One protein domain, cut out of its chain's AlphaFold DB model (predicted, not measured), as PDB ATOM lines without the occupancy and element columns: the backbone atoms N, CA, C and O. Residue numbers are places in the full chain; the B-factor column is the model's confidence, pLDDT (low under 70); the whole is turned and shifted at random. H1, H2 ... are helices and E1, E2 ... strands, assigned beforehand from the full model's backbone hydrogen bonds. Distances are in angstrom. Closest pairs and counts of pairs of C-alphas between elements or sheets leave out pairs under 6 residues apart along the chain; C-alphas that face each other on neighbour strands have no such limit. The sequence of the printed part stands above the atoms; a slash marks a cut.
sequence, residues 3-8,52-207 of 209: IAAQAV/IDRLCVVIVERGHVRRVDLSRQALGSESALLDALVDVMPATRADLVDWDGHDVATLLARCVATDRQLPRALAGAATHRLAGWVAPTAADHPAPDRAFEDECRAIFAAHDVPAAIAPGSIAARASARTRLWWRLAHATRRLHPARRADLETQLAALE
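AT A GLANCE: This is residues 3 to 8 and 52 to 207 of the 209 residues of an uncharacterized protein of Salinisphaera japonica YTM-1 (UniProt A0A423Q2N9). An antiparallel sheet of three strands, E1, E2 and E3, is covered on both faces by helices: the helical hairpin of H7 and H8 on one face, H2 and H3 on the other. A tiny parallel pair of strands, E4 and E5, sits beside the beginning of E1, H6 packs on H7 away from the sheet, and the loop of residues 137 to 144 sticks out. The printed part has 162 residues with eight named helices and five named strands, in the order E1 E2 E3 H1 H2 E4 H3 H4 E5 H5 H6 H7 H8, and the class is mixed, helices and strands. The larger sheet has the order E1, E2, E3. The whole is compact, with a radius of gyration of the C-alphas of 15.6 A, and spans 42 by 39 by 31 A.

IN THESE COORDINATES: E1, residues 3 to 8, begins at C-alpha 3 (135.500, 85.423, 114.163) and is 16.5 A long. After the cut come E2, residues 52 to 61, 24.9 A, and E3, residues 64 to 71, 23.1 A. H1 is residues 72 to 75, and H2 is residues 78 to 88, 15.4 A. E4 is residues 96 to 98, H3 residues 102 to 113, 16.1 A, H4 residues 120 to 123, E5 residues 127 to 129 and H5 residues 131 to 134. H6 is residues 145 to 157, 18.0 A. H7, residues 170 to 187, is the longest helix at 25.6 A and begins at C-alpha 170 (143.122, 86.367, 108.923). H8, residues 193 to 204, is 16.4 A long and ends at C-alpha 204 (133.589, 93.355, 99.406).

HOW THE PARTS SIT: In the larger sheet E1 and E3 are edge strands. E1 and E2 are antiparallel at 176 degrees, with N 6 and O 54 within hydrogen-bond range at 2.8 A. E2 and E3 form a hairpin, antiparallel at 171 degrees, with N 59 and O 66 at 2.8 A and N 66 and O 59 at 2.9 A. The sheet E1 E2 E3 has helices on both of its faces, an arrangement of three layers, with H7 and H8 on one face and H2 and H3 on the other. H7 has a height over the sheet of 7.4 A and runs slantwise to the strands, at 36 degrees to E2 on the local plane; its closest C-alphas to E1 are those of Ala 174 and Ala 4, 5.0 A apart. H8, on the same face, lies over E3 at a height of 9.7 A. H7 and H8 touch as a helical hairpin at a shallow tilt of 4 degrees, opposite ways; the C-alphas of Trp 182 and Arg 196 are closest, 6.4 A apart. On the opposite face H2 runs along the strands over E2 and E3 at a height of 9.1 A. H3 lies over E1 and E2 at 9.6 A, and is only just slantwise, at 59 degrees to E1 on the local plane. H1 only grazes the sheet, and touches H2 only at the corner, with C-alphas 72 and 78 closest at 5.2 A. E4, H3, H4 and E5 form a strand-helix-strand unit, two parallel neighbour strands with helices between, whose crossover is right-handed. E4 and E5 stand at 22 degrees, with N 128 and O 96 at 2.8 A. H6 touches H7 with residues 153 to 157 alone, at a steep tilt of 66 degrees, the same way; the C-alphas of Arg 153 and Ala 176 are closest, 6.5 A apart. H5 and H7 are near each other, with 5 pairs of C-alphas within 10 A. In H2, H3, H6, H7 and H8 every O i to N i+4 pair is within hydrogen-bond range; H1, H4 and H5 are too short for such a pair.

THE WHOLE: The two C-alphas farthest apart are those of Asp 115 and His 159, 43.7 A. Residues 9 to 51 are not printed, and C-alphas 8 and 52 are 6.4 A apart across that cut. The link from H6 to H7 is long. Residues 137 to 144 stand free; without them the body spans 42 by 31 by 31 A. The mean pLDDT of the printed part is 83.2, and it is under 70 at residues 136 to 148, 151 to 152 and 154 to 168.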
ATOM      1  N   ILE A   3     134.149  85.226 113.624       92.81
ATOM      2  CA  ILE A   3     135.500  85.423 114.163       92.81
ATOM      3  C   ILE A   3     136.486  84.547 113.385       92.81
ATOM      4  O   ILE A   3     136.158  83.425 112.991       92.81
ATOM      5  N   ALA A   4     137.688  85.072 113.162       92.50
ATOM      6  CA  ALA A   4     138.867  84.285 112.833       92.50
ATOM      7  C   ALA A   4     140.050  84.757 113.685       92.50
ATOM      8  O   ALA A   4     140.284  85.966 113.799       92.50
ATOM      9  N   ALA A   5     140.798  83.813 114.250       91.56
ATOM     10  CA  ALA A   5     141.989  84.100 115.036       91.56
ATOM     11  C   ALA A   5     143.252  83.520 114.390       91.56
ATOM     12  O   ALA A   5     143.243  82.479 113.730       91.56
ATOM     13  N   GLN A   6     144.362  84.225 114.587       91.06
ATOM     14  CA  GLN A   6     145.700  83.665 114.474       91.06
ATOM     15  C   GLN A   6     146.313  83.669 115.852       91.06
ATOM     16  O   GLN A   6     146.528  84.733 116.438       91.06
ATOM     17  N   ALA A   7     146.616  82.474 116.332       88.56
ATOM     18  CA  ALA A   7     147.406  82.311 117.525       88.56
ATOM     19  C   ALA A   7     148.826  81.864 117.180       88.56
ATOM     20  O   ALA A   7     149.074  81.232 116.151       88.56
ATOM     21  N   VAL A   8     149.744  82.228 118.058       88.56
ATOM     22  CA  VAL A   8     151.137  81.789 118.080       88.56
ATOM     23  C   VAL A   8     151.407  81.125 119.424       88.56
ATOM     24  O   VAL A   8     150.582  81.219 120.335       88.56
ATOM     25  N   ILE A  52     147.087  85.100 121.259       92.50
ATOM     26  CA  ILE A  52     146.455  85.685 120.079       92.50
ATOM     27  C   ILE A  52     147.371  86.767 119.497       92.50
ATOM     28  O   ILE A  52     147.653  87.781 120.139       92.50
ATOM     29  N   ASP A  53     147.822  86.553 118.261       92.94
ATOM     30  CA  ASP A  53     148.612  87.527 117.506       92.94
ATOM     31  C   ASP A  53     147.714  88.443 116.669       92.94
ATOM     32  O   ASP A  53     147.908  89.660 116.626       92.94
ATOM     33  N   ARG A  54     146.695  87.874 116.012       94.88
ATOM     34  CA  ARG A  54     145.759  88.625 115.164       94.88
ATOM     35  C   ARG A  54     144.337  88.123 115.331       94.88
ATOM     36  O   ARG A  54     144.103  86.923 115.459       94.88
ATOM     37  N   LEU A  55     143.388  89.045 115.243       94.56
ATOM     38  CA  LEU A  55     141.963  88.754 115.159       94.56
ATOM     39  C   LEU A  55     141.364  89.519 113.992       94.56
ATOM     40  O   LEU A  55     141.670  90.690 113.783       94.56
ATOM     41  N   CYS A  56     140.454  88.872 113.279       95.31
ATOM     42  CA  CYS A  56     139.515  89.572 112.422       95.31
ATOM     43  C   CYS A  56     138.101  89.188 112.832       95.31
ATOM     44  O   CYS A  56     137.780  88.004 112.979       95.31
ATOM     45  N   VAL A  57     137.257  90.199 113.009       95.12
ATOM     46  CA  VAL A  57     135.838  90.008 113.291       95.12
ATOM     47  C   VAL A  57     134.995  90.702 112.236       95.12
ATOM     48  O   VAL A  57     135.215  91.868 111.907       95.12
ATOM     49  N   VAL A  58     134.004  89.983 111.713       95.62
ATOM     50  CA  VAL A  58     132.977  90.548 110.833       95.62
ATOM     51  C   VAL A  58     131.664  90.608 111.598       95.62
ATOM     52  O   VAL A  58     131.103  89.593 112.028       95.62
ATOM     53  N   ILE A  59     131.166  91.821 111.782       95.06
ATOM     54  CA  ILE A  59     129.974  92.138 112.557       95.06
ATOM     55  C   ILE A  59     128.896  92.612 111.590       95.06
ATOM     56  O   ILE A  59     129.143  93.451 110.727       95.06
ATOM     57  N   VAL A  60     127.692  92.068 111.751       93.69
ATOM     58  CA  VAL A  60     126.495  92.548 111.063       93.69
ATOM     59  C   VAL A  60     125.565  93.103 112.124       93.69
ATOM     60  O   VAL A  60     125.044  92.343 112.937       93.69
ATOM     61  N   GLU A  61     125.362  94.414 112.119       90.50
ATOM     62  CA  GLU A  61     124.509  95.097 113.086       90.50
ATOM     63  C   GLU A  61     123.546  96.026 112.358       90.50
ATOM     64  O   GLU A  61     123.957  96.837 111.534       90.50
ATOM     65  N   ARG A  62     122.240  95.884 112.636       89.50
ATOM     66  CA  ARG A  62     121.170  96.691 112.010       89.50
ATOM     67  C   ARG A  62     121.259  96.748 110.480       89.50
ATOM     68  O   ARG A  62     120.864  97.719 109.852       89.50
ATOM     69  N   GLY A  63     121.775  95.677 109.889       91.12
ATOM     70  CA  GLY A  63     121.947  95.551 108.454       91.12
ATOM     71  C   GLY A  63     123.199  96.217 107.862       91.12
ATOM     72  O   GLY A  63     123.342  96.245 106.642       91.12
ATOM     73  N   HIS A  64     124.125  96.675 108.695       93.88
ATOM     74  CA  HIS A  64     125.423  97.172 108.256       93.88
ATOM     75  C   HIS A  64     126.515  96.151 108.547       93.88
ATOM     76  O   HIS A  64     126.562  95.580 109.642       93.88
ATOM     77  N   VAL A  65     127.385  95.919 107.564       95.44
ATOM     78  CA  VAL A  65     128.584  95.092 107.725       95.44
ATOM     79  C   VAL A  65     129.741  95.967 108.183       95.44
ATOM     80  O   VAL A  65     130.041  96.990 107.574       95.44
ATOM     81  N   ARG A  66     130.427  95.533 109.237       95.56
ATOM     82  CA  ARG A  66     131.707  96.090 109.669       95.56
ATOM     83  C   ARG A  66     132.715  94.963 109.820       95.56
ATOM     84  O   ARG A  66     132.404  93.940 110.426       95.56
ATOM     85  N   ARG A  67     133.927  95.174 109.316       94.88
ATOM     86  CA  ARG A  67     135.084  94.324 109.592       94.88
ATOM     87  C   ARG A  67     136.038  95.083 110.498       94.88
ATOM     88  O   ARG A  67     136.265  96.272 110.285       94.88
ATOM     89  N   VAL A  68     136.561  94.405 111.508       95.44
ATOM     90  CA  VAL A  68     137.591  94.950 112.389       95.44
ATOM     91  C   VAL A  68     138.767  93.995 112.385       95.44
ATOM     92  O   VAL A  68     138.613  92.819 112.713       95.44
ATOM     93  N   ASP A  69     139.923  94.532 112.021       95.06
ATOM     94  CA  ASP A  69     141.200  93.838 112.000       95.06
ATOM     95  C   ASP A  69     142.030  94.325 113.197       95.06
ATOM     96  O   ASP A  69     142.336  95.511 113.312       95.06
ATOM     97  N   LEU A  70     142.369  93.416 114.111       95.38
ATOM     98  CA  LEU A  70     143.152  93.695 115.314       95.38
ATOM     99  C   LEU A  70     144.457  92.901 115.258       95.38
ATOM    100  O   LEU A  70     144.468  91.726 114.885       95.38
ATOM    101  N   SER A  71     145.565  93.524 115.658       95.38
ATOM    102  CA  SER A  71     146.854  92.837 115.774       95.38
ATOM    103  C   SER A  71     147.578  93.230 117.049       95.38
ATOM    104  O   SER A  71     147.581  94.398 117.448       95.38
ATOM    105  N   ARG A  72     148.219  92.242 117.674       92.69
ATOM    106  CA  ARG A  72     149.046  92.419 118.863       92.69
ATOM    107  C   ARG A  72     150.200  93.372 118.573       92.69
ATOM    108  O   ARG A  72     150.515  94.205 119.411       92.69
ATOM    109  N   GLN A  73     150.786  93.290 117.376       92.69
ATOM    110  CA  GLN A  73     151.855  94.186 116.940       92.69
ATOM    111  C   GLN A  73     151.416  95.657 116.927       92.69
ATOM    112  O   GLN A  73     152.130  96.503 117.454       92.69
ATOM    113  N   ALA A  74     150.247  95.973 116.356       94.12
ATOM    114  CA  ALA A  74     149.765  97.355 116.287       94.12
ATOM    115  C   ALA A  74     149.348  97.914 117.658       94.12
ATOM    116  O   ALA A  74     149.474  99.111 117.895       94.12
ATOM    117  N   LEU A  75     148.853  97.054 118.554       95.31
ATOM    118  CA  LEU A  75     148.349  97.439 119.880       95.31
ATOM    119  C   LEU A  75     149.387  97.271 121.004       95.31
ATOM    120  O   LEU A  75     149.118  97.597 122.157       95.31
ATOM    121  N   GLY A  76     150.571  96.740 120.693       94.50
ATOM    122  CA  GLY A  76     151.688  96.534 121.618       94.50
ATOM    123  C   GLY A  76     151.559  95.334 122.565       94.50
ATOM    124  O   GLY A  76     152.564  94.880 123.107       94.50
ATOM    125  N   SER A  77     150.361  94.781 122.777       92.69
ATOM    126  CA  SER A  77     150.154  93.618 123.652       92.69
ATOM    127  C   SER A  77     148.892  92.827 123.302       92.69
ATOM    128  O   SER A  77     147.962  93.350 122.688       92.69
ATOM    129  N   GLU A  78     148.846  91.557 123.717       92.50
ATOM    130  CA  GLU A  78     147.628  90.737 123.623       92.50
ATOM    131  C   GLU A  78     146.516  91.317 124.507       92.50
ATOM    132  O   GLU A  78     145.361  91.370 124.106       92.50
ATOM    133  N   SER A  79     146.881  91.835 125.682       91.81
ATOM    134  CA  SER A  79     145.981  92.523 126.612       91.81
ATOM    135  C   SER A  79     145.219  93.663 125.922       91.81
ATOM    136  O   SER A  79     143.991  93.662 125.911       91.81
ATOM    137  N   ALA A  80     145.938  94.581 125.268       93.62
ATOM    138  CA  ALA A  80     145.335  95.689 124.528       93.62
ATOM    139  C   ALA A  80     144.510  95.217 123.315       93.62
ATOM    140  O   ALA A  80     143.507  95.835 122.971       93.62
ATOM    141  N   LEU A  81     144.899  94.104 122.683       94.56
ATOM    142  CA  LEU A  81     144.108  93.468 121.628       94.56
ATOM    143  C   LEU A  81     142.772  92.927 122.147       94.56
ATOM    144  O   LEU A  81     141.754  93.102 121.480       94.56
ATOM    145  N   LEU A  82     142.755  92.307 123.328       92.44
ATOM    146  CA  LEU A  82     141.525  91.826 123.958       92.44
ATOM    147  C   LEU A  82     140.627  92.986 124.415       92.44
ATOM    148  O   LEU A  82     139.413  92.888 124.259       92.44
ATOM    149  N   ASP A  83     141.201  94.087 124.915       92.38
ATOM    150  CA  ASP A  83     140.453  95.322 125.211       92.38
ATOM    151  C   ASP A  83     139.800  95.895 123.948       92.38
ATOM    152  O   ASP A  83     138.583  96.070 123.894       92.38
ATOM    153  N   ALA A  84     140.588  96.080 122.884       93.69
ATOM    154  CA  ALA A  84     140.082  96.581 121.611       93.69
ATOM    155  C   ALA A  84     138.999  95.667 121.015       93.69
ATOM    156  O   ALA A  84     138.066  96.143 120.369       93.69
ATOM    157  N   LEU A  85     139.092  94.350 121.241       92.50
ATOM    158  CA  LEU A  85     138.049  93.412 120.846       92.50
ATOM    159  C   LEU A  85     136.742  93.681 121.597       92.50
ATOM    160  O   LEU A  85     135.690  93.722 120.964       92.50
ATOM    161  N   VAL A  86     136.792  93.862 122.920       90.94
ATOM    162  CA  VAL A  86     135.608  94.168 123.740       90.94
ATOM    163  C   VAL A  86     134.925  95.440 123.237       90.94
ATOM    164  O   VAL A  86     133.707  95.430 123.056       90.94
ATOM    165  N   ASP A  87     135.698  96.482 122.933       91.06
ATOM    166  CA  ASP A  87     135.182  97.783 122.486       91.06
ATOM    167  C   ASP A  87     134.434  97.714 121.152       91.06
ATOM    168  O   ASP A  87     133.518  98.497 120.893       91.06
ATOM    169  N   VAL A  88     134.801  96.765 120.286       91.38
ATOM    170  CA  VAL A  88     134.125  96.588 119.000       91.38
ATOM    171  C   VAL A  88     132.975  95.595 119.047       91.38
ATOM    172  O   VAL A  88     132.239  95.508 118.065       91.38
ATOM    173  N   MET A  89     132.785  94.845 120.128       88.50
ATOM    174  CA  MET A  89     131.700  93.870 120.208       88.50
ATOM    175  C   MET A  89     130.332  94.568 120.251       88.50
ATOM    176  O   MET A  89     130.180  95.597 120.910       88.50
ATOM    177  N   PRO A  90     129.303  94.022 119.577       85.38
ATOM    178  CA  PRO A  90     127.963  94.587 119.662       85.38
ATOM    179  C   PRO A  90     127.446  94.510 121.104       85.38
ATOM    180  O   PRO A  90     127.675  93.535 121.821       85.38
ATOM    181  N   ALA A  91     126.692  95.528 121.526       78.25
ATOM    182  CA  ALA A  91     126.090  95.556 122.862       78.25
ATOM    183  C   ALA A  91     124.994  94.486 123.042       78.25
ATOM    184  O   ALA A  91     124.646  94.111 124.164       78.25
ATOM    185  N   THR A  92     124.428  94.008 121.933       75.44
ATOM    186  CA  THR A  92     123.380  92.989 121.893       75.44
ATOM    187  C   THR A  92     123.957  91.598 121.637       75.44
ATOM    188  O   THR A  92     125.054  91.432 121.104       75.44
ATOM    189  N   ARG A  93     123.198  90.563 122.020       78.19
ATOM    190  CA  ARG A  93     123.548  89.174 121.698       78.19
ATOM    191  C   ARG A  93     123.577  88.993 120.180       78.19
ATOM    192  O   ARG A  93     122.631  89.383 119.498       78.19
ATOM    193  N   ALA A  94     124.635  88.365 119.681       79.12
ATOM    194  CA  ALA A  94     124.801  88.037 118.272       79.12
ATOM    195  C   ALA A  94     124.961  86.522 118.100       79.12
ATOM    196  O   ALA A  94     125.496  85.849 118.981       79.12
ATOM    197  N   ASP A  95     124.545  85.994 116.948       87.44
ATOM    198  CA  ASP A  95     125.031  84.688 116.495       87.44
ATOM    199  C   ASP A  95     126.557  84.770 116.367       87.44
ATOM    200  O   ASP A  95     127.067  85.675 115.697       87.44
ATOM    201  N   LEU A  96     127.277  83.851 117.002       91.50
ATOM    202  CA  LEU A  96     128.728  83.747 116.914       91.50
ATOM    203  C   LEU A  96     129.073  82.591 115.990       91.50
ATOM    204  O   LEU A  96     128.697  81.453 116.251       91.50
ATOM    205  N   VAL A  97     129.776  82.889 114.910       91.56
ATOM    206  CA  VAL A  97     130.142  81.915 113.891       91.56
ATOM    207  C   VAL A  97     131.653  81.737 113.896       91.56
ATOM    208  O   VAL A  97     132.405  82.709 113.807       91.56
ATOM    209  N   ASP A  98     132.065  80.483 113.970       90.38
ATOM    210  CA  ASP A  98     133.446  80.018 113.880       90.38
ATOM    211  C   ASP A  98     133.472  78.790 112.956       90.38
ATOM    212  O   ASP A  98     132.421  78.217 112.649       90.38
ATOM    213  N   TRP A  99     134.642  78.384 112.476       87.19
ATOM    214  CA  TRP A  99     134.775  77.176 111.673       87.19
ATOM    215  C   TRP A  99     134.380  75.937 112.479       87.19
ATOM    216  O   TRP A  99     133.381  75.289 112.188       87.19
ATOM    217  N   ASP A 100     135.088  75.662 113.558       84.94
ATOM    218  CA  ASP A 100     134.950  74.461 114.386       84.94
ATOM    219  C   ASP A 100     134.779  74.795 115.881       84.94
ATOM    220  O   ASP A 100     134.523  73.914 116.704       84.94
ATOM    221  N   GLY A 101     134.833  76.082 116.230       84.56
ATOM    222  CA  GLY A 101     134.806  76.567 117.606       84.56
ATOM    223  C   GLY A 101     136.196  76.740 118.220       84.56
ATOM    224  O   GLY A 101     136.270  77.105 119.396       84.56
ATOM    225  N   HIS A 102     137.275  76.474 117.474       83.75
ATOM    226  CA  HIS A 102     138.645  76.618 117.949       83.75
ATOM    227  C   HIS A 102     139.002  78.073 118.264       83.75
ATOM    228  O   HIS A 102     139.541  78.346 119.334       83.75
ATOM    229  N   ASP A 103     138.670  79.024 117.389       88.69
ATOM    230  CA  ASP A 103     139.031  80.431 117.589       88.69
ATOM    231  C   ASP A 103     138.285  81.024 118.785       88.69
ATOM    232  O   ASP A 103     138.853  81.776 119.580       88.69
ATOM    233  N   VAL A 104     137.020  80.633 118.957       88.69
ATOM    234  CA  VAL A 104     136.239  81.004 120.139       88.69
ATOM    235  C   VAL A 104     136.835  80.373 121.393       88.69
ATOM    236  O   VAL A 104     137.048  81.084 122.369       88.69
ATOM    237  N   ALA A 105     137.147  79.075 121.387       85.94
ATOM    238  CA  ALA A 105     137.753  78.405 122.538       85.94
ATOM    239  C   ALA A 105     139.105  79.029 122.926       85.94
ATOM    240  O   ALA A 105     139.357  79.247 124.112       85.94
ATOM    241  N   THR A 106     139.931  79.377 121.938       88.69
ATOM    242  CA  THR A 106     141.190  80.101 122.131       88.69
ATOM    243  C   THR A 106     140.943  81.458 122.775       88.69
ATOM    244  O   THR A 106     141.524  81.749 123.817       88.69
ATOM    245  N   LEU A 107     140.013  82.259 122.251       89.81
ATOM    246  CA  LEU A 107     139.645  83.542 122.853       89.81
ATOM    247  C   LEU A 107     139.168  83.399 124.306       89.81
ATOM    248  O   LEU A 107     139.618  84.146 125.174       89.81
ATOM    249  N   LEU A 108     138.303  82.419 124.585       88.19
ATOM    250  CA  LEU A 108     137.820  82.143 125.940       88.19
ATOM    251  C   LEU A 108     138.975  81.791 126.885       88.19
ATOM    252  O   LEU A 108     139.060  82.345 127.981       88.19
ATOM    253  N   ALA A 109     139.880  80.908 126.456       88.50
ATOM    254  CA  ALA A 109     141.037  80.510 127.249       88.50
ATOM    255  C   ALA A 109     141.948  81.700 127.563       88.50
ATOM    256  O   ALA A 109     142.425  81.812 128.692       88.50
ATOM    257  N   ARG A 110     142.146  82.621 126.612       89.00
ATOM    258  CA  ARG A 110     142.959  83.825 126.837       89.00
ATOM    259  C   ARG A 110     142.303  84.815 127.770       89.00
ATOM    260  O   ARG A 110     142.990  85.361 128.629       89.00
ATOM    261  N   CYS A 111     140.989  85.001 127.682       88.88
ATOM    262  CA  CYS A 111     140.275  85.799 128.673       88.88
ATOM    263  C   CYS A 111     140.423  85.206 130.081       88.88
ATOM    264  O   CYS A 111     140.722  85.946 131.010       88.88
ATOM    265  N   VAL A 112     140.310  83.881 130.236       87.44
ATOM    266  CA  VAL A 112     140.524  83.211 131.532       87.44
ATOM    267  C   VAL A 112     141.970  83.365 132.016       87.44
ATOM    268  O   VAL A 112     142.190  83.729 133.166       87.44
ATOM    269  N   ALA A 113     142.958  83.138 131.148       85.12
ATOM    270  CA  ALA A 113     144.379  83.229 131.496       85.12
ATOM    271  C   ALA A 113     144.825  84.642 131.910       85.12
ATOM    272  O   ALA A 113     145.835  84.796 132.590       85.12
ATOM    273  N   THR A 114     144.078  85.669 131.500       84.19
ATOM    274  CA  THR A 114     144.375  87.081 131.781       84.19
ATOM    275  C   THR A 114     143.394  87.718 132.768       84.19
ATOM    276  O   THR A 114     143.404  88.936 132.918       84.19
ATOM    277  N   ASP A 115     142.561  86.909 133.438       87.38
ATOM    278  CA  ASP A 115     141.526  87.343 134.394       87.38
ATOM    279  C   ASP A 115     140.587  88.432 133.838       87.38
ATOM    280  O   ASP A 115     140.224  89.415 134.487       87.38
ATOM    281  N   ARG A 116     140.209  88.276 132.567       87.12
ATOM    282  CA  ARG A 116     139.353  89.215 131.840       87.12
ATOM    283  C   ARG A 116     137.922  88.723 131.778       87.12
ATOM    284  O   ARG A 116     137.643  87.559 131.485       87.12
ATOM    285  N   GLN A 117     136.991  89.660 131.940       84.75
ATOM    286  CA  GLN A 117     135.591  89.387 131.652       84.75
ATOM    287  C   GLN A 117     135.387  89.160 130.158       84.75
ATOM    288  O   GLN A 117     135.851  89.926 129.312       84.75
ATOM    289  N   LEU A 118     134.626  88.116 129.843       78.69
ATOM    290  CA  LEU A 118     134.198  87.857 128.481       78.69
ATOM    291  C   LEU A 118     133.234  88.951 128.008       78.69
ATOM    292  O   LEU A 118     132.292  89.282 128.739       78.69
ATOM    293  N   PRO A 119     133.391  89.461 126.771       78.44
ATOM    294  CA  PRO A 119     132.385  90.315 126.162       78.44
ATOM    295  C   PRO A 119     130.992  89.686 126.282       78.44
ATOM    296  O   PRO A 119     130.799  88.506 125.976       78.44
ATOM    297  N   ARG A 120     129.987  90.480 126.677       78.50
ATOM    298  CA  ARG A 120     128.592  90.008 126.807       78.50
ATOM    299  C   ARG A 120     128.061  89.384 125.519       78.50
ATOM    300  O   ARG A 120     127.260  88.453 125.579       78.50
ATOM    301  N   ALA A 121     128.531  89.883 124.377       77.62
ATOM    302  CA  ALA A 121     128.227  89.330 123.067       77.62
ATOM    303  C   ALA A 121     128.621  87.849 122.955       77.62
ATOM    304  O   ALA A 121     127.912  87.110 122.289       77.62
ATOM    305  N   LEU A 122     129.695  87.409 123.622       79.88
ATOM    306  CA  LEU A 122     130.193  86.029 123.595       79.88
ATOM    307  C   LEU A 122     129.572  85.160 124.689       79.88
ATOM    308  O   LEU A 122     129.190  84.026 124.421       79.88
ATOM    309  N   ALA A 123     129.416  85.699 125.904       77.62
ATOM    310  CA  ALA A 123     128.951  84.946 127.076       77.62
ATOM    311  C   ALA A 123     127.531  84.351 126.935       77.62
ATOM    312  O   ALA A 123     127.142  83.490 127.719       77.62
ATOM    313  N   GLY A 124     126.746  84.802 125.952       71.31
ATOM    314  CA  GLY A 124     125.412  84.269 125.655       71.31
ATOM    315  C   GLY A 124     125.101  84.166 124.164       71.31
ATOM    316  O   GLY A 124     123.923  84.199 123.800       71.31
ATOM    317  N   ALA A 125     126.124  84.111 123.307       82.50
ATOM    318  CA  ALA A 125     125.930  83.899 121.877       82.50
ATOM    319  C   ALA A 125     125.435  82.481 121.588       82.50
ATOM    320  O   ALA A 125     125.907  81.508 122.176       82.50
ATOM    321  N   ALA A 126     124.551  82.354 120.599       84.50
ATOM    322  CA  ALA A 126     124.370  81.078 119.925       84.50
ATOM    323  C   ALA A 126     125.608  80.827 119.057       84.50
ATOM    324  O   ALA A 126     125.882  81.587 118.125       84.50
ATOM    325  N   THR A 127     126.382  79.798 119.398       86.38
ATOM    326  CA  THR A 127     127.604  79.439 118.678       86.38
ATOM    327  C   THR A 127     127.294  78.489 117.527       86.38
ATOM    328  O   THR A 127     126.735  77.414 117.749       86.38
ATOM    329  N   HIS A 128     127.708  78.848 116.316       89.25
ATOM    330  CA  HIS A 128     127.549  78.048 115.104       89.25
ATOM    331  C   HIS A 128     128.927  77.629 114.589       89.25
ATOM    332  O   HIS A 128     129.755  78.483 114.277       89.25
ATOM    333  N   ARG A 129     129.163  76.317 114.500       89.06
ATOM    334  CA  ARG A 129     130.392  75.722 113.952       89.06
ATOM    335  C   ARG A 129     130.165  75.383 112.482       89.06
ATOM    336  O   ARG A 129     129.451  74.424 112.198       89.06
ATOM    337  N   LEU A 130     130.709  76.174 111.559       85.56
ATOM    338  CA  LEU A 130     130.513  76.003 110.111       85.56
ATOM    339  C   LEU A 130     130.928  74.617 109.607       85.56
ATOM    340  O   LEU A 130     130.201  74.034 108.808       85.56
ATOM    341  N   ALA A 131     132.037  74.071 110.105       84.12
ATOM    342  CA  ALA A 131     132.540  72.751 109.747       84.12
ATOM    343  C   ALA A 131     131.478  71.663 109.964       84.12
ATOM    344  O   ALA A 131     131.308  70.801 109.114       84.12
ATOM    345  N   GLY A 132     130.659  71.764 111.017       82.44
ATOM    346  CA  GLY A 132     129.569  70.811 111.266       82.44
ATOM    347  C   GLY A 132     128.464  70.800 110.199       82.44
ATOM    348  O   GLY A 132     127.621  69.909 110.217       82.44
ATOM    349  N   TRP A 133     128.449  71.776 109.288       81.00
ATOM    350  CA  TRP A 133     127.480  71.880 108.195       81.00
ATOM    351  C   TRP A 133     128.072  71.572 106.825       81.00
ATOM    352  O   TRP A 133     127.342  71.130 105.941       81.00
ATOM    353  N   VAL A 134     129.354  71.881 106.624       78.81
ATOM    354  CA  VAL A 134     129.980  71.851 105.293       78.81
ATOM    355  C   VAL A 134     131.168  70.906 105.189       78.81
ATOM    356  O   VAL A 134     131.576  70.595 104.073       78.81
ATOM    357  N   ALA A 135     131.731  70.471 106.317       74.00
ATOM    358  CA  ALA A 135     132.836  69.532 106.328       74.00
ATOM    359  C   ALA A 135     132.331  68.086 106.353       74.00
ATOM    360  O   ALA A 135     131.317  67.807 107.001       74.00
ATOM    361  N   PRO A 136     133.017  67.163 105.653       64.44
ATOM    362  CA  PRO A 136     132.778  65.744 105.808       64.44
ATOM    363  C   PRO A 136     133.023  65.371 107.265       64.44
ATOM    364  O   PRO A 136     133.800  66.015 107.980       64.44
ATOM    365  N   THR A 137     132.340  64.331 107.728       65.81
ATOM    366  CA  THR A 137     132.559  63.878 109.095       65.81
ATOM    367  C   THR A 137     133.993  63.362 109.231       65.81
ATOM    368  O   THR A 137     134.579  62.867 108.269       65.81
ATOM    369  N   ALA A 138     134.566  63.424 110.436       59.88
ATOM    370  CA  ALA A 138     135.916  62.902 110.680       59.88
ATOM    371  C   ALA A 138     136.055  61.396 110.356       59.88
ATOM    372  O   ALA A 138     137.169  60.903 110.203       59.88
ATOM    373  N   ALA A 139     134.936  60.667 110.246       62.06
ATOM    374  CA  ALA A 139     134.911  59.280 109.788       62.06
ATOM    375  C   ALA A 139     135.135  59.146 108.270       62.06
ATOM    376  O   ALA A 139     135.688  58.143 107.826       62.06
ATOM    377  N   ASP A 140     134.741  60.156 107.492       60.59
ATOM    378  CA  ASP A 140     134.828  60.161 106.030       60.59
ATOM    379  C   ASP A 140     136.145  60.774 105.527       60.59
ATOM    380  O   ASP A 140     136.593  60.459 104.424       60.59
ATOM    381  N   HIS A 141     136.782  61.647 106.319       52.47
ATOM    382  CA  HIS A 141     138.049  62.277 105.952       52.47
ATOM    383  C   HIS A 141     138.902  62.633 107.191       52.47
ATOM    384  O   HIS A 141     138.518  63.513 107.961       52.47
ATOM    385  N   PRO A 142     140.079  62.008 107.400       55.94
ATOM    386  CA  PRO A 142     140.908  62.215 108.594       55.94
ATOM    387  C   PRO A 142     141.847  63.435 108.517       55.94
ATOM    388  O   PRO A 142     142.729  63.581 109.364       55.94
ATOM    389  N   ALA A 143     141.732  64.280 107.484       52.31
ATOM    390  CA  ALA A 143     142.635  65.420 107.316       52.31
ATOM    391  C   ALA A 143     142.471  66.457 108.447       52.31
ATOM    392  O   ALA A 143     141.354  66.668 108.919       52.31
ATOM    393  N   PRO A 144     143.562  67.124 108.870       55.16
ATOM    394  CA  PRO A 144     143.505  68.155 109.902       55.16
ATOM    395  C   PRO A 144     142.591  69.315 109.478       55.16
ATOM    396  O   PRO A 144     142.660  69.785 108.337       55.16
ATOM    397  N   ASP A 145     141.774  69.797 110.421       64.69
ATOM    398  CA  ASP A 145     140.637  70.711 110.207       64.69
ATOM    399  C   ASP A 145     140.982  71.974 109.384       64.69
ATOM    400  O   ASP A 145     140.147  72.485 108.631       64.69
ATOM    401  N   ARG A 146     142.234  72.450 109.458       62.06
ATOM    402  CA  ARG A 146     142.727  73.641 108.745       62.06
ATOM    403  C   ARG A 146     142.927  73.442 107.238       62.06
ATOM    404  O   ARG A 146     142.589  74.340 106.470       62.06
ATOM    405  N   ALA A 147     143.448  72.290 106.806       65.56
ATOM    406  CA  ALA A 147     143.605  71.995 105.375       65.56
ATOM    407  C   ALA A 147     142.231  71.920 104.699       65.56
ATOM    408  O   ALA A 147     142.026  72.446 103.607       65.56
ATOM    409  N   PHE A 148     141.261  71.354 105.415       68.75
ATOM    410  CA  PHE A 148     139.900  71.232 104.933       68.75
ATOM    411  C   PHE A 148     139.146  72.580 104.910       68.75
ATOM    412  O   PHE A 148     138.385  72.844 103.978       68.75
ATOM    413  N   GLU A 149     139.389  73.486 105.869       73.62
ATOM    414  CA  GLU A 149     138.891  74.871 105.787       73.62
ATOM    415  C   GLU A 149     139.396  75.574 104.516       73.62
ATOM    416  O   GLU A 149     138.622  76.244 103.826       73.62
ATOM    417  N   ASP A 150     140.680  75.411 104.185       71.62
ATOM    418  CA  ASP A 150     141.281  76.003 102.990       71.62
ATOM    419  C   ASP A 150     140.719  75.390 101.691       71.62
ATOM    420  O   ASP A 150     140.442  76.134 100.744       71.62
ATOM    421  N   GLU A 151     140.473  74.076 101.652       69.38
ATOM    422  CA  GLU A 151     139.798  73.391 100.537       69.38
ATOM    423  C   GLU A 151     138.353  73.867 100.362       69.38
ATOM    424  O   GLU A 151     137.953  74.260  99.263       69.38
ATOM    425  N   CYS A 152     137.578  73.925 101.451       69.69
ATOM    426  CA  CYS A 152     136.236  74.500 101.439       69.69
ATOM    427  C   CYS A 152     136.266  75.940 100.940       69.69
ATOM    428  O   CYS A 152     135.464  76.318 100.086       69.69
ATOM    429  N   ARG A 153     137.211  76.753 101.424       71.75
ATOM    430  CA  ARG A 153     137.379  78.123 100.940       71.75
ATOM    431  C   ARG A 153     137.642  78.140  99.440       71.75
ATOM    432  O   ARG A 153     137.019  78.949  98.765       71.75
ATOM    433  N   ALA A 154     138.514  77.282  98.916       68.88
ATOM    434  CA  ALA A 154     138.816  77.229  97.486       68.88
ATOM    435  C   ALA A 154     137.584  76.845  96.647       68.88
ATOM    436  O   ALA A 154     137.246  77.549  95.694       68.88
ATOM    437  N   ILE A 155     136.865  75.791  97.045       67.00
ATOM    438  CA  ILE A 155     135.659  75.306  96.356       67.00
ATOM    439  C   ILE A 155     134.556  76.371  96.379       67.00
ATOM    440  O   ILE A 155     133.941  76.672  95.357       67.00
ATOM    441  N   PHE A 156     134.319  76.991  97.536       65.62
ATOM    442  CA  PHE A 156     133.270  77.995  97.671       65.62
ATOM    443  C   PHE A 156     133.682  79.361  97.087       65.62
ATOM    444  O   PHE A 156     132.813  80.095  96.612       65.62
ATOM    445  N   ALA A 157     134.964  79.726  97.053       62.38
ATOM    446  CA  ALA A 157     135.419  80.972  96.426       62.38
ATOM    447  C   ALA A 157     135.272  80.953  94.895       62.38
ATOM    448  O   ALA A 157     134.938  81.988  94.316       62.38
ATOM    449  N   ALA A 158     135.438  79.783  94.261       53.22
ATOM    450  CA  ALA A 158     135.408  79.607  92.805       53.22
ATOM    451  C   ALA A 158     134.098  80.053  92.128       53.22
ATOM    452  O   ALA A 158     134.076  80.265  90.919       53.22
ATOM    453  N   HIS A 159     133.015  80.213  92.892       52.97
ATOM    454  CA  HIS A 159     131.722  80.591  92.339       52.97
ATOM    455  C   HIS A 159     131.451  82.101  92.263       52.97
ATOM    456  O   HIS A 159     130.569  82.443  91.495       52.97
ATOM    457  N   ASP A 160     132.166  82.993  92.976       48.84
ATOM    458  CA  ASP A 160     131.819  84.441  92.984       48.84
ATOM    459  C   ASP A 160     132.933  85.432  93.430       48.84
ATOM    460  O   ASP A 160     132.645  86.616  93.609       48.84
ATOM    461  N   VAL A 161     134.190  85.026  93.671       46.16
ATOM    462  CA  VAL A 161     135.204  85.938  94.260       46.16
ATOM    463  C   VAL A 161     136.388  86.167  93.306       46.16
ATOM    464  O   VAL A 161     137.057  85.197  92.947       46.16
ATOM    465  N   PRO A 162     136.703  87.421  92.909       44.25
ATOM    466  CA  PRO A 162     137.946  87.740  92.209       44.25
ATOM    467  C   PRO A 162     139.150  87.307  93.050       44.25
ATOM    468  O   PRO A 162     139.190  87.542  94.256       44.25
ATOM    469  N   ALA A 163     140.136  86.684  92.409       42.28
ATOM    470  CA  ALA A 163     141.293  86.014  93.008       42.28
ATOM    471  C   ALA A 163     142.321  86.936  93.721       42.28
ATOM    472  O   ALA A 163     143.517  86.663  93.684       42.28
ATOM    473  N   ALA A 164     141.891  88.026  94.362       40.50
ATOM    474  CA  ALA A 164     142.764  89.109  94.820       40.50
ATOM    475  C   ALA A 164     142.978  89.192  96.344       40.50
ATOM    476  O   ALA A 164     143.582  90.150  96.812       40.50
ATOM    477  N   ILE A 165     142.546  88.210  97.143       42.84
ATOM    478  CA  ILE A 165     142.937  88.166  98.561       42.84
ATOM    479  C   ILE A 165     144.070  87.159  98.717       42.84
ATOM    480  O   ILE A 165     143.882  85.976  98.433       42.84
ATOM    481  N   ALA A 166     145.236  87.626  99.172       40.38
ATOM    482  CA  ALA A 166     146.384  86.771  99.460       40.38
ATOM    483  C   ALA A 166     145.937  85.540 100.282       40.38
ATOM    484  O   ALA A 166     145.383  85.717 101.379       40.38
ATOM    485  N   PRO A 167     146.139  84.308  99.774       49.75
ATOM    486  CA  PRO A 167     145.812  83.095 100.507       49.75
ATOM    487  C   PRO A 167     146.497  83.132 101.877       49.75
ATOM    488  O   PRO A 167     147.715  83.258 101.961       49.75
ATOM    489  N   GLY A 168     145.710  83.065 102.954       62.53
ATOM    490  CA  GLY A 168     146.236  82.896 104.311       62.53
ATOM    491  C   GLY A 168     146.171  84.102 105.253       62.53
ATOM    492  O   GLY A 168     146.560  83.947 106.409       62.53
ATOM    493  N   SER A 169     145.653  85.273 104.854       83.12
ATOM    494  CA  SER A 169     145.427  86.356 105.831       83.12
ATOM    495  C   SER A 169     144.209  86.075 106.730       83.12
ATOM    496  O   SER A 169     143.219  85.473 106.308       83.12
ATOM    497  N   ILE A 170     144.247  86.535 107.985       88.62
ATOM    498  CA  ILE A 170     143.122  86.367 108.923       88.62
ATOM    499  C   ILE A 170     141.874  87.134 108.488       88.62
ATOM    500  O   ILE A 170     140.765  86.618 108.632       88.62
ATOM    501  N   ALA A 171     142.048  88.295 107.853       89.75
ATOM    502  CA  ALA A 171     140.952  89.020 107.221       89.75
ATOM    503  C   ALA A 171     140.285  88.182 106.117       89.75
ATOM    504  O   ALA A 171     139.061  88.064 106.084       89.75
ATOM    505  N   ALA A 172     141.084  87.527 105.262       85.50
ATOM    506  CA  ALA A 172     140.581  86.634 104.219       85.50
ATOM    507  C   ALA A 172     139.765  85.478 104.806       85.50
ATOM    508  O   ALA A 172     138.688  85.160 104.296       85.50
ATOM    509  N   ARG A 173     140.254  84.864 105.895       87.06
ATOM    510  CA  ARG A 173     139.550  83.776 106.593       87.06
ATOM    511  C   ARG A 173     138.213  84.242 107.161       87.06
ATOM    512  O   ARG A 173     137.193  83.616 106.878       87.06
ATOM    513  N   ALA A 174     138.184  85.352 107.897       91.69
ATOM    514  CA  ALA A 174     136.943  85.886 108.460       91.69
ATOM    515  C   ALA A 174     135.924  86.247 107.365       91.69
ATOM    516  O   ALA A 174     134.750  85.875 107.458       91.69
ATOM    517  N   SER A 175     136.372  86.902 106.290       90.75
ATOM    518  CA  SER A 175     135.546  87.206 105.118       90.75
ATOM    519  C   SER A 175     134.985  85.940 104.455       90.75
ATOM    520  O   SER A 175     133.789  85.864 104.168       90.75
ATOM    521  N   ALA A 176     135.820  84.922 104.230       87.06
ATOM    522  CA  ALA A 176     135.406  83.663 103.612       87.06
ATOM    523  C   ALA A 176     134.363  82.922 104.461       87.06
ATOM    524  O   ALA A 176     133.304  82.548 103.953       87.06
ATOM    525  N   ARG A 177     134.614  82.787 105.769       90.62
ATOM    526  CA  ARG A 177     133.661  82.205 106.726       90.62
ATOM    527  C   ARG A 177     132.342  82.974 106.753       90.62
ATOM    528  O   ARG A 177     131.279  82.364 106.804       90.62
ATOM    529  N   THR A 178     132.396  84.303 106.655       93.00
ATOM    530  CA  THR A 178     131.195  85.149 106.605       93.00
ATOM    531  C   THR A 178     130.350  84.868 105.370       93.00
ATOM    532  O   THR A 178     129.146  84.636 105.490       93.00
ATOM    533  N   ARG A 179     130.966  84.830 104.184       91.88
ATOM    534  CA  ARG A 179     130.260  84.495 102.937       91.88
ATOM    535  C   ARG A 179     129.651  83.100 103.000       91.88
ATOM    536  O   ARG A 179     128.495  82.912 102.621       91.88
ATOM    537  N   LEU A 180     130.401  82.129 103.519       89.88
ATOM    538  CA  LEU A 180     129.914  80.766 103.690       89.88
ATOM    539  C   LEU A 180     128.712  80.702 104.641       89.88
ATOM    540  O   LEU A 180     127.705  80.074 104.317       89.88
ATOM    541  N   TRP A 181     128.776  81.408 105.771       92.44
ATOM    542  CA  TRP A 181     127.655  81.522 106.697       92.44
ATOM    543  C   TRP A 181     126.410  82.112 106.032       92.44
ATOM    544  O   TRP A 181     125.317  81.573 106.185       92.44
ATOM    545  N   TRP A 182     126.547  83.189 105.253       93.56
ATOM    546  CA  TRP A 182     125.411  83.788 104.547       93.56
ATOM    547  C   TRP A 182     124.837  82.884 103.459       93.56
ATOM    548  O   TRP A 182     123.619  82.853 103.276       93.56
ATOM    549  N   ARG A 183     125.678  82.105 102.772       90.88
ATOM    550  CA  ARG A 183     125.231  81.071 101.828       90.88
ATOM    551  C   ARG A 183     124.441  79.975 102.527       90.88
ATOM    552  O   ARG A 183     123.353  79.642 102.068       90.88
ATOM    553  N   LEU A 184     124.933  79.477 103.660       90.62
ATOM    554  CA  LEU A 184     124.221  78.500 104.483       90.62
ATOM    555  C   LEU A 184     122.893  79.071 105.001       90.62
ATOM    556  O   LEU A 184     121.850  78.425 104.898       90.62
ATOM    557  N   ALA A 185     122.899  80.306 105.504       91.88
ATOM    558  CA  ALA A 185     121.695  80.996 105.957       91.88
ATOM    559  C   ALA A 185     120.686  81.177 104.813       91.88
ATOM    560  O   ALA A 185     119.486  81.022 105.015       91.88
ATOM    561  N   HIS A 186     121.150  81.458 103.595       92.94
ATOM    562  CA  HIS A 186     120.291  81.526 102.419       92.94
ATOM    563  C   HIS A 186     119.707  80.155 102.045       92.94
ATOM    564  O   HIS A 186     118.490  80.034 101.903       92.94
ATOM    565  N   ALA A 187     120.544  79.116 101.962       90.25
ATOM    566  CA  ALA A 187     120.123  77.748 101.650       90.25
ATOM    567  C   ALA A 187     119.094  77.210 102.662       90.25
ATOM    568  O   ALA A 187     118.146  76.520 102.294       90.25
ATOM    569  N   THR A 188     119.225  77.603 103.931       92.56
ATOM    570  CA  THR A 188     118.292  77.266 105.022       92.56
ATOM    571  C   THR A 188     117.125  78.253 105.165       92.56
ATOM    572  O   THR A 188     116.382  78.191 106.140       92.56
ATOM    573  N   ARG A 189     116.933  79.168 104.199       93.88
ATOM    574  CA  ARG A 189     115.866  80.193 104.163       93.88
ATOM    575  C   ARG A 189     115.851  81.163 105.353       93.88
ATOM    576  O   ARG A 189     114.851  81.831 105.598       93.88
ATOM    577  N   ARG A 190     116.971  81.292 106.066       93.06
ATOM    578  CA  ARG A 190     117.195  82.272 107.143       93.06
ATOM    579  C   ARG A 190     117.665  83.634 106.622       93.06
ATOM    580  O   ARG A 190     117.656  84.601 107.376       93.06
ATOM    581  N   LEU A 191     118.071  83.722 105.352       94.25
ATOM    582  CA  LEU A 191     118.522  84.960 104.714       94.25
ATOM    583  C   LEU A 191     117.938  85.117 103.302       94.25
ATOM    584  O   LEU A 191     118.122  84.268 102.427       94.25
ATOM    585  N   HIS A 192     117.250  86.237 103.069       96.00
ATOM    586  CA  HIS A 192     116.688  86.567 101.759       96.00
ATOM    587  C   HIS A 192     117.807  86.830 100.727       96.00
ATOM    588  O   HIS A 192     118.771  87.520 101.067       96.00
ATOM    589  N   PRO A 193     117.696  86.362  99.468       93.69
ATOM    590  CA  PRO A 193     118.766  86.506  98.474       93.69
ATOM    591  C   PRO A 193     119.172  87.961  98.196       93.69
ATOM    592  O   PRO A 193     120.359  88.264  98.206       93.69
ATOM    593  N   ALA A 194     118.219  88.892  98.060       95.06
ATOM    594  CA  ALA A 194     118.549  90.317  97.889       95.06
ATOM    595  C   ALA A 194     119.325  90.892  99.090       95.06
ATOM    596  O   ALA A 194     120.218  91.718  98.932       95.06
ATOM    597  N   ARG A 195     119.015  90.412 100.303       96.19
ATOM    598  CA  ARG A 195     119.698  90.831 101.528       96.19
ATOM    599  C   ARG A 195     121.103  90.240 101.614       96.19
ATOM    600  O   ARG A 195     122.013  90.915 102.077       96.19
ATOM    601  N   ARG A 196     121.278  88.993 101.168       94.69
ATOM    602  CA  ARG A 196     122.592  88.360 101.030       94.69
ATOM    603  C   ARG A 196     123.477  89.151 100.064       94.69
ATOM    604  O   ARG A 196     124.594  89.471 100.443       94.69
ATOM    605  N   ALA A 197     122.967  89.490  98.881       92.56
ATOM    606  CA  ALA A 197     123.721  90.247  97.882       92.56
ATOM    607  C   ALA A 197     124.180  91.614  98.426       92.56
ATOM    608  O   ALA A 197     125.356  91.942  98.317       92.56
ATOM    609  N   ASP A 198     123.292  92.357  99.099       95.81
ATOM    610  CA  ASP A 198     123.637  93.626  99.765       95.81
ATOM    611  C   ASP A 198     124.763  93.457 100.805       95.81
ATOM    612  O   ASP A 198     125.760  94.177 100.781       95.81
ATOM    613  N   LEU A 199     124.652  92.457 101.685       95.56
ATOM    614  CA  LEU A 199     125.685  92.153 102.680       95.56
ATOM    615  C   LEU A 199     127.029  91.764 102.035       95.56
ATOM    616  O   LEU A 199     128.084  92.187 102.506       95.56
ATOM    617  N   GLU A 200     127.002  90.975 100.958       93.94
ATOM    618  CA  GLU A 200     128.198  90.577 100.204       93.94
ATOM    619  C   GLU A 200     128.866  91.779  99.522       93.94
ATOM    620  O   GLU A 200     130.090  91.900  99.594       93.94
ATOM    621  N   THR A 201     128.089  92.702  98.946       94.00
ATOM    622  CA  THR A 201     128.604  93.967  98.396       94.00
ATOM    623  C   THR A 201     129.253  94.827  99.479       94.00
ATOM    624  O   THR A 201     130.366  95.313  99.285       94.00
ATOM    625  N   GLN A 202     128.603  94.980 100.638       96.31
ATOM    626  CA  GLN A 202     129.170  95.738 101.757       96.31
ATOM    627  C   GLN A 202     130.476  95.116 102.266       96.31
ATOM    628  O   GLN A 202     131.428  95.841 102.529       96.31
ATOM    629  N   LEU A 203     130.554  93.785 102.381       94.25
ATOM    630  CA  LEU A 203     131.783  93.104 102.795       94.25
ATOM    631  C   LEU A 203     132.911  93.273 101.768       94.25
ATOM    632  O   LEU A 203     134.046  93.519 102.165       94.25
ATOM    633  N   ALA A 204     132.607  93.167 100.472       91.25
ATOM    634  CA  ALA A 204     133.589  93.355  99.406       91.25
ATOM    635  C   ALA A 204     134.175  94.777  99.410       91.25
ATOM    636  O   ALA A 204     135.375  94.943  99.227       91.25
ATOM    637  N   ALA A 205     133.361  95.795  99.706       92.06
ATOM    638  CA  ALA A 205     133.829  97.177  99.839       92.06
ATOM    639  C   ALA A 205     134.804  97.398 101.018       92.06
ATOM    640  O   ALA A 205     135.483  98.420 101.065       92.06
ATOM    641  N   LEU A 206     134.872  96.463 101.973       91.25
ATOM    642  CA  LEU A 206     135.805  96.499 103.103       91.25
ATOM    643  C   LEU A 206     137.109  95.737 102.816       91.25
ATOM    644  O   LEU A 206     138.028  95.762 103.635       91.25
ATOM    645  N   GLU A 207     137.206  95.010 101.705       84.69
ATOM    646  CA  GLU A 207     138.400  94.246 101.348       84.69
ATOM    647  C   GLU A 207     139.446  95.144 100.677       84.69
ATOM    648  O   GLU A 207     139.090  95.981  99.849       84.69
TER     649      GLU A 207